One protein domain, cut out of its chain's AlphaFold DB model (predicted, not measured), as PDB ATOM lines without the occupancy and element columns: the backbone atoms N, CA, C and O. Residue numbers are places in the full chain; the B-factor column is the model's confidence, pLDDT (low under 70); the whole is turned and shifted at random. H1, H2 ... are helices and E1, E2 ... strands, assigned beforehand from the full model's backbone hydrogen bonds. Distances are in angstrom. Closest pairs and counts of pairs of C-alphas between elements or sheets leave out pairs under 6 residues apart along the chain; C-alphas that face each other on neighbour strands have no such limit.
ATOM      1  N   SER A   2      10.024 -14.287  25.697       74.81
ATOM      2  CA  SER A   2      10.497 -13.105  26.463       74.81
ATOM      3  C   SER A   2       9.857 -11.774  26.030       74.81
ATOM      4  O   SER A   2       9.306 -11.087  26.880       74.81
ATOM      5  N   ARG A   3       9.795 -11.464  24.724       83.00
ATOM      6  CA  ARG A   3       9.134 -10.236  24.234       83.00
ATOM      7  C   ARG A   3       7.672 -10.116  24.687       83.00
ATOM      8  O   ARG A   3       7.278  -9.068  25.171       83.00
ATOM      9  N   LEU A   4       6.896 -11.201  24.608       84.12
ATOM     10  CA  LEU A   4       5.481 -11.217  25.012       84.12
ATOM     11  C   LEU A   4       5.278 -10.972  26.515       84.12
ATOM     12  O   LEU A   4       4.267 -10.396  26.897       84.12
ATOM     13  N   ARG A   5       6.238 -11.363  27.365       87.12
ATOM     14  CA  ARG A   5       6.178 -11.126  28.819       87.12
ATOM     15  C   ARG A   5       6.395  -9.663  29.212       87.12
ATOM     16  O   ARG A   5       6.074  -9.295  30.343       87.12
ATOM     17  N   ASP A   6       6.993  -8.863  28.333       88.44
ATOM     18  CA  ASP A   6       7.338  -7.461  28.592       88.44
ATOM     19  C   ASP A   6       6.430  -6.475  27.840       88.44
ATOM     20  O   ASP A   6       6.390  -5.285  28.182       88.44
ATOM     21  N   THR A   7       5.660  -6.958  26.860       90.00
ATOM     22  CA  THR A   7       4.677  -6.157  26.128       90.00
ATOM     23  C   THR A   7       3.432  -5.898  26.976       90.00
ATOM     24  O   THR A   7       2.880  -6.797  27.613       90.00
ATOM     25  N   LYS A   8       2.956  -4.650  26.959       92.56
ATOM     26  CA  LYS A   8       1.676  -4.253  27.552       92.56
ATOM     27  C   LYS A   8       0.546  -4.622  26.591       92.56
ATOM     28  O   LYS A   8       0.358  -3.932  25.594       92.56
ATOM     29  N   LEU A   9      -0.152  -5.722  26.861       90.38
ATOM     30  CA  LEU A   9      -1.177  -6.288  25.968       90.38
ATOM     31  C   LEU A   9      -2.528  -6.497  26.647       90.38
ATOM     32  O   LEU A   9      -3.531  -6.675  25.963       90.38
ATOM     33  N   PHE A  10      -2.568  -6.493  27.977       91.25
ATOM     34  CA  PHE A  10      -3.726  -6.972  28.719       91.25
ATOM     35  C   PHE A  10      -4.467  -5.810  29.391       91.25
ATOM     36  O   PHE A  10      -3.837  -5.067  30.146       91.25
ATOM     37  N   PRO A  11      -5.772  -5.621  29.136       92.25
ATOM     38  CA  PRO A  11      -6.568  -4.604  29.819       92.25
ATOM     39  C   PRO A  11      -6.881  -5.015  31.266       92.25
ATOM     40  O   PRO A  11      -6.951  -6.207  31.581       92.25
ATOM     41  N   SER A  12      -7.111  -4.035  32.146       92.12
ATOM     42  CA  SER A  12      -7.551  -4.283  33.525       92.12
ATOM     43  C   SER A  12      -9.046  -4.013  33.717       92.12
ATOM     44  O   SER A  12      -9.628  -3.134  33.074       92.12
ATOM     45  N   MET A  13      -9.675  -4.719  34.656       83.94
ATOM     46  CA  MET A  13     -10.995  -4.354  35.164       83.94
ATOM     47  C   MET A  13     -10.933  -2.926  35.728       83.94
ATOM     48  O   MET A  13     -10.023  -2.587  36.480       83.94
ATOM     49  N   GLY A  14     -11.860  -2.066  35.302       77.25
ATOM     50  CA  GLY A  14     -11.929  -0.654  35.698       77.25
ATOM     51  C   GLY A  14     -11.342   0.342  34.690       77.25
ATOM     52  O   GLY A  14     -11.772   1.492  34.683       77.25
ATOM     53  N   ASN A  15     -10.427  -0.067  33.800       80.88
ATOM     54  CA  ASN A  15      -9.933   0.808  32.731       80.88
ATOM     55  C   ASN A  15      -9.472   0.012  31.497       80.88
ATOM     56  O   ASN A  15      -8.308  -0.363  31.374       80.88
ATOM     57  N   ALA A  16     -10.392  -0.197  30.551       82.38
ATOM     58  CA  ALA A  16     -10.123  -0.928  29.311       82.38
ATOM     59  C   ALA A  16      -9.200  -0.179  28.326       82.38
ATOM     60  O   ALA A  16      -8.732  -0.781  27.366       82.38
ATOM     61  N   ALA A  17      -8.933   1.114  28.553       83.06
ATOM     62  CA  ALA A  17      -8.063   1.919  27.696       83.06
ATOM     63  C   ALA A  17      -6.573   1.788  28.057       83.06
ATOM     64  O   ALA A  17      -5.713   2.184  27.270       83.06
ATOM     65  N   VAL A  18      -6.249   1.246  29.239       88.19
ATOM     66  CA  VAL A  18      -4.867   1.072  29.703       88.19
ATOM     67  C   VAL A  18      -4.481  -0.400  29.643       88.19
ATOM     68  O   VAL A  18      -5.123  -1.256  30.248       88.19
ATOM     69  N   TYR A  19      -3.386  -0.678  28.935       91.38
ATOM     70  CA  TYR A  19      -2.820  -2.015  28.816       91.38
ATOM     71  C   TYR A  19      -1.647  -2.215  29.777       91.38
ATOM     72  O   TYR A  19      -0.776  -1.353  29.935       91.38
ATOM     73  N   TYR A  20      -1.596  -3.403  30.362       92.31
ATOM     74  CA  TYR A  20      -0.606  -3.838  31.334       92.31
ATOM     75  C   TYR A  20       0.153  -5.059  30.813       92.31
ATOM     76  O   TYR A  20      -0.283  -5.758  29.890       92.31
ATOM     77  N   ARG A  21       1.325  -5.315  31.402       93.31
ATOM     78  CA  ARG A  21       2.015  -6.598  31.233       93.31
ATOM     79  C   ARG A  21       1.274  -7.643  32.058       93.31
ATOM     80  O   ARG A  21       0.728  -7.309  33.106       93.31
ATOM     81  N   ALA A  22       1.334  -8.910  31.655       91.56
ATOM     82  CA  ALA A  22       0.718  -9.991  32.430       91.56
ATOM     83  C   ALA A  22       1.189  -9.982  33.898       91.56
ATOM     84  O   ALA A  22       0.374 -10.066  34.807       91.56
ATOM     85  N   ARG A  23       2.491  -9.756  34.135       92.00
ATOM     86  CA  ARG A  23       3.089  -9.718  35.484       92.00
ATOM     87  C   ARG A  23       2.644  -8.583  36.400       92.00
ATOM     88  O   ARG A  23       2.923  -8.651  37.598       92.00
ATOM     89  N   ASP A  24       2.015  -7.559  35.834       91.81
ATOM     90  CA  ASP A  24       1.519  -6.395  36.566       91.81
ATOM     91  C   ASP A  24       0.030  -6.559  36.933       91.81
ATOM     92  O   ASP A  24      -0.535  -5.688  37.589       91.81
ATOM     93  N   LEU A  25      -0.607  -7.665  36.519       94.06
ATOM     94  CA  LEU A  25      -2.023  -7.952  36.736       94.06
ATOM     95  C   LEU A  25      -2.239  -9.124  37.699       94.06
ATOM     96  O   LEU A  25      -1.456 -10.079  37.750       94.06
ATOM     97  N   LEU A  26      -3.364  -9.069  38.411       94.62
ATOM     98  CA  LEU A  26      -3.908 -10.183  39.183       94.62
ATOM     99  C   LEU A  26      -4.919 -10.994  38.367       94.62
ATOM    100  O   LEU A  26      -5.631 -10.460  37.511       94.62
ATOM    101  N   ALA A  27      -5.008 -12.288  38.665       93.94
ATOM    102  CA  ALA A  27      -6.028 -13.162  38.105       93.94
ATOM    103  C   ALA A  27      -7.442 -12.723  38.547       93.94
ATOM    104  O   ALA A  27      -7.607 -12.299  39.696       93.94
ATOM    105  N   PRO A  28      -8.466 -12.850  37.683       93.94
ATOM    106  CA  PRO A  28      -9.846 -12.509  38.025       93.94
ATOM    107  C   PRO A  28     -10.379 -13.334  39.205       93.94
ATOM    108  O   PRO A  28     -10.592 -14.540  39.084       93.94
ATOM    109  N   SER A  29     -10.619 -12.680  40.342       91.62
ATOM    110  CA  SER A  29     -11.346 -13.230  41.493       91.62
ATOM    111  C   SER A  29     -11.965 -12.102  42.319       91.62
ATOM    112  O   SER A  29     -11.438 -10.987  42.337       91.62
ATOM    113  N   ASP A  30     -13.058 -12.390  43.030       90.25
ATOM    114  CA  ASP A  30     -13.738 -11.395  43.872       90.25
ATOM    115  C   ASP A  30     -12.804 -10.836  44.958       90.25
ATOM    116  O   ASP A  30     -12.812  -9.643  45.249       90.25
ATOM    117  N   GLU A  31     -11.936 -11.680  45.517       91.19
ATOM    118  CA  GLU A  31     -10.948 -11.293  46.528       91.19
ATOM    119  C   GLU A  31      -9.866 -10.366  45.959       91.19
ATOM    120  O   GLU A  31      -9.516  -9.369  46.590       91.19
ATOM    121  N   ASN A  32      -9.371 -10.642  44.745       92.38
ATOM    122  CA  ASN A  32      -8.372  -9.795  44.087       92.38
ATOM    123  C   ASN A  32      -8.962  -8.434  43.685       92.38
ATOM    124  O   ASN A  32      -8.266  -7.421  43.757       92.38
ATOM    125  N   ILE A  33     -10.243  -8.391  43.306       91.56
ATOM    126  CA  ILE A  33     -10.951  -7.143  42.980       91.56
ATOM    127  C   ILE A  33     -11.072  -6.248  44.223       91.56
ATOM    128  O   ILE A  33     -10.828  -5.041  44.136       91.56
ATOM    129  N   LYS A  34     -11.383  -6.820  45.396       92.69
ATOM    130  CA  LYS A  34     -11.514  -6.066  46.659       92.69
ATOM    131  C   LYS A  34     -10.229  -5.342  47.082       92.69
ATOM    132  O   LYS A  34     -10.315  -4.318  47.753       92.69
ATOM    133  N   LEU A  35      -9.054  -5.819  46.660       92.00
ATOM    134  CA  LEU A  35      -7.763  -5.169  46.932       92.00
ATOM    135  C   LEU A  35      -7.546  -3.868  46.138       92.00
ATOM    136  O   LEU A  35      -6.539  -3.189  46.352       92.00
ATOM    137  N   GLN A  36      -8.457  -3.528  45.216       91.12
ATOM    138  CA  GLN A  36      -8.363  -2.353  44.342       91.12
ATOM    139  C   GLN A  36      -7.032  -2.289  43.573       91.12
ATOM    140  O   GLN A  36      -6.472  -1.219  43.340       91.12
ATOM    141  N   GLN A  37      -6.508  -3.456  43.193       90.94
ATOM    142  CA  GLN A  37      -5.320  -3.597  42.354       90.94
ATOM    143  C   GLN A  37      -5.723  -3.896  40.904       90.94
ATOM    144  O   GLN A  37      -6.842  -4.353  40.668       90.94
ATOM    145  N   PRO A  38      -4.838  -3.675  39.917       91.94
ATOM    146  CA  PRO A  38      -5.112  -4.045  38.533       91.94
ATOM    147  C   PRO A  38      -5.388  -5.552  38.389       91.94
ATOM    148  O   PRO A  38      -4.489  -6.384  38.503       91.94
ATOM    149  N   VAL A  39      -6.645  -5.912  38.127       93.88
ATOM    150  CA  VAL A  39      -7.072  -7.293  37.844       93.88
ATOM    151  C   VAL A  39      -7.322  -7.433  36.348       93.88
ATOM    152  O   VAL A  39      -7.881  -6.525  35.740       93.88
ATOM    153  N   LEU A  40      -6.920  -8.546  35.737       94.62
ATOM    154  CA  LEU A  40      -7.130  -8.810  34.312       94.62
ATOM    155  C   LEU A  40      -8.616  -8.701  33.928       94.62
ATOM    156  O   LEU A  40      -9.469  -9.332  34.547       94.62
ATOM    157  N   LEU A  41      -8.930  -7.948  32.873       93.12
ATOM    158  CA  LEU A  41     -10.256  -7.989  32.258       93.12
ATOM    159  C   LEU A  41     -10.370  -9.268  31.419       93.12
ATOM    160  O   LEU A  41      -9.693  -9.409  30.401       93.12
ATOM    161  N   TRP A  42     -11.225 -10.196  31.850       91.25
ATOM    162  CA  TRP A  42     -11.417 -11.490  31.197       91.25
ATOM    163  C   TRP A  42     -12.868 -11.675  30.736       91.25
ATOM    164  O   TRP A  42     -13.785 -11.398  31.513       91.25
ATOM    165  N   PRO A  43     -13.113 -12.143  29.498       86.19
ATOM    166  CA  PRO A  43     -14.464 -12.423  29.036       86.19
ATOM    167  C   PRO A  43     -15.033 -13.656  29.755       86.19
ATOM    168  O   PRO A  43     -14.567 -14.781  29.583       86.19
ATOM    169  N   GLY A  44     -16.075 -13.448  30.559       86.62
ATOM    170  CA  GLY A  44     -16.773 -14.521  31.269       86.62
ATOM    171  C   GLY A  44     -16.021 -15.049  32.496       86.62
ATOM    172  O   GLY A  44     -15.234 -14.345  33.127       86.62
ATOM    173  N   LYS A  45     -16.297 -16.301  32.882       87.38
ATOM    174  CA  LYS A  45     -15.729 -16.902  34.098       87.38
ATOM    175  C   LYS A  45     -14.295 -17.368  33.855       87.38
ATOM    176  O   LYS A  45     -14.072 -18.301  33.085       87.38
ATOM    177  N   PHE A  46     -13.344 -16.773  34.569       90.25
ATOM    178  CA  PHE A  46     -11.955 -17.228  34.574       90.25
ATOM    179  C   PHE A  46     -11.846 -18.591  35.272       90.25
ATOM    180  O   PHE A  46     -12.258 -18.745  36.425       90.25
ATOM    181  N   ARG A  47     -11.340 -19.607  34.564       89.62
ATOM    182  CA  ARG A  47     -11.197 -20.974  35.086       89.62
ATOM    183  C   ARG A  47      -9.729 -21.256  35.364       89.62
ATOM    184  O   ARG A  47      -8.938 -21.366  34.435       89.62
ATOM    185  N   ASN A  48      -9.387 -21.414  36.640       86.38
ATOM    186  CA  ASN A  48      -8.049 -21.848  37.028       86.38
ATOM    187  C   ASN A  48      -7.785 -23.249  36.455       86.38
ATOM    188  O   ASN A  48      -8.508 -24.185  36.790       86.38
ATOM    189  N   GLY A  49      -6.769 -23.379  35.601       86.50
ATOM    190  CA  GLY A  49      -6.358 -24.644  34.988       86.50
ATOM    191  C   GLY A  49      -6.810 -24.859  33.541       86.50
ATOM    192  O   GLY A  49      -6.523 -25.920  33.001       86.50
ATOM    193  N   SER A  50      -7.488 -23.898  32.898       91.75
ATOM    194  CA  SER A  50      -7.642 -23.932  31.432       91.75
ATOM    195  C   SER A  50      -6.310 -23.633  30.738       91.75
ATOM    196  O   SER A  50      -5.466 -22.946  31.324       91.75
ATOM    197  N   ASP A  51      -6.146 -24.078  29.491       92.62
ATOM    198  CA  ASP A  51      -4.930 -23.846  28.701       92.62
ATOM    199  C   ASP A  51      -4.584 -22.349  28.608       92.62
ATOM    200  O   ASP A  51      -3.423 -21.959  28.741       92.62
ATOM    201  N   GLU A  52      -5.592 -21.479  28.487       91.19
ATOM    202  CA  GLU A  52      -5.400 -20.028  28.471       91.19
ATOM    203  C   GLU A  52      -4.935 -19.493  29.825       91.19
ATOM    204  O   GLU A  52      -4.063 -18.627  29.879       91.19
ATOM    205  N   SER A  53      -5.493 -19.996  30.930       91.62
ATOM    206  CA  SER A  53      -5.076 -19.571  32.270       91.62
ATOM    207  C   SER A  53      -3.632 -19.984  32.559       91.62
ATOM    208  O   SER A  53      -2.862 -19.172  33.066       91.62
ATOM    209  N   VAL A  54      -3.244 -21.203  32.164       93.12
ATOM    210  CA  VAL A  54      -1.873 -21.714  32.287       93.12
ATOM    211  C   VAL A  54      -0.929 -20.849  31.460       93.12
ATOM    212  O   VAL A  54       0.059 -20.347  31.990       93.12
ATOM    213  N   PHE A  55      -1.290 -20.558  30.209       92.62
ATOM    214  CA  PHE A  55      -0.506 -19.675  29.352       92.62
ATOM    215  C   PHE A  55      -0.344 -18.263  29.942       92.62
ATOM    216  O   PHE A  55       0.744 -17.689  29.904       92.62
ATOM    217  N   LEU A  56      -1.398 -17.689  30.528       93.00
ATOM    218  CA  LEU A  56      -1.323 -16.377  31.177       93.00
ATOM    219  C   LEU A  56      -0.437 -16.397  32.428       93.00
ATOM    220  O   LEU A  56       0.343 -15.461  32.630       93.00
ATOM    221  N   PHE A  57      -0.512 -17.452  33.242       93.56
ATOM    222  CA  PHE A  57       0.391 -17.644  34.378       93.56
ATOM    223  C   PHE A  57       1.849 -17.788  33.912       93.56
ATOM    224  O   PHE A  57       2.731 -17.140  34.475       93.56
ATOM    225  N   ASP A  58       2.099 -18.497  32.809       91.94
ATOM    226  CA  ASP A  58       3.426 -18.606  32.187       91.94
ATOM    227  C   ASP A  58       3.941 -17.273  31.622       91.94
ATOM    228  O   ASP A  58       5.156 -17.040  31.538       91.94
ATOM    229  N   LEU A  59       3.040 -16.367  31.232       92.31
ATOM    230  CA  LEU A  59       3.378 -14.988  30.875       92.31
ATOM    231  C   LEU A  59       3.662 -14.103  32.100       92.31
ATOM    232  O   LEU A  59       4.231 -13.016  31.953       92.31
ATOM    233  N   GLY A  60       3.329 -14.581  33.297       92.06
ATOM    234  CA  GLY A  60       3.602 -13.940  34.576       92.06
ATOM    235  C   GLY A  60       2.366 -13.409  35.294       92.06
ATOM    236  O   GLY A  60       2.549 -12.766  36.324       92.06
TER     237      GLY A  60
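This is residues 2 to 60 of the 374 residues of an uncharacterized protein of Linderina pennispora (UniProt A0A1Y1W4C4). Three short helices and a small hairpin of two strands are set round a middle made largely of unnamed chain, with H1 and H2 at opposite ends of the longest axis and the hairpin E1 and E2 on one side of the body, H3 on the other. From H2 a long stretch, residues 35 to 50, comes back through the middle at Leu 40 and then loops outward before it reaches H3. The printed part has 59 residues with three named helices and two named strands, in the order H1, E1, E2, H2, H3; the sheet's order is E1 - E2, antiparallel. The class is mixed, helices and strands, with 28 residues, under half, in named elements. The whole is compact, with a radius of gyration of the C-alphas of 10.9 A, and spans 31 by 26 by 18 A.

H1, residues 2 to 6, is close to but not clearly touching H3, residues 51 to 59; their closest C-alphas are those of Arg 5 and Leu 59, 5.2 A apart. A tight link joins H1 to E1, residues 10 to 12, and another tight link joins E1 to E2, residues 15 to 20. E1 and E2 form a hairpin, antiparallel, with 132 degrees between their directions. C-alphas 11 and 19 face each other at 4.7 A. N 20 and O 10, 2.8 A apart, and N 10 and O 20, 3.1 A apart, are within hydrogen-bond range. H2, residues 30 to 34, touches no helix and is apart from H1, E1 and H3. H3 is also apart from E1 and E2. In H2 and H3 every O i to N i+4 pair is within hydrogen-bond range; in H1 it is 0 of 1, beside 2 of 2 O i to N i+3 pairs.

H1 begins at C-alpha 2, (10.497, -13.105, 26.463), and is 6.8 A long from first to last C-alpha. E1 measures 6.7 A and E2, the longest strand, 10.5 A. H2 is 6.4 A long and begins at C-alpha 30, (-13.738, -11.395, 43.872). H3, the longest helix with 9 residues, measures 12.3 A and ends at C-alpha 59, (3.378, -14.988, 30.875).

The two C-alphas farthest apart are those of Arg 3 and Lys 34, 30.8 A, while those of Ser 2 and Gly 60, the first and last printed, are 10.7 A apart. The printed part has no cut. The link from H2 to H3, 16 residues, is long, and the one from E2 to H2, 9 residues, is short. The mean pLDDT of the printed part is 90.0, and no printed residue is under 70.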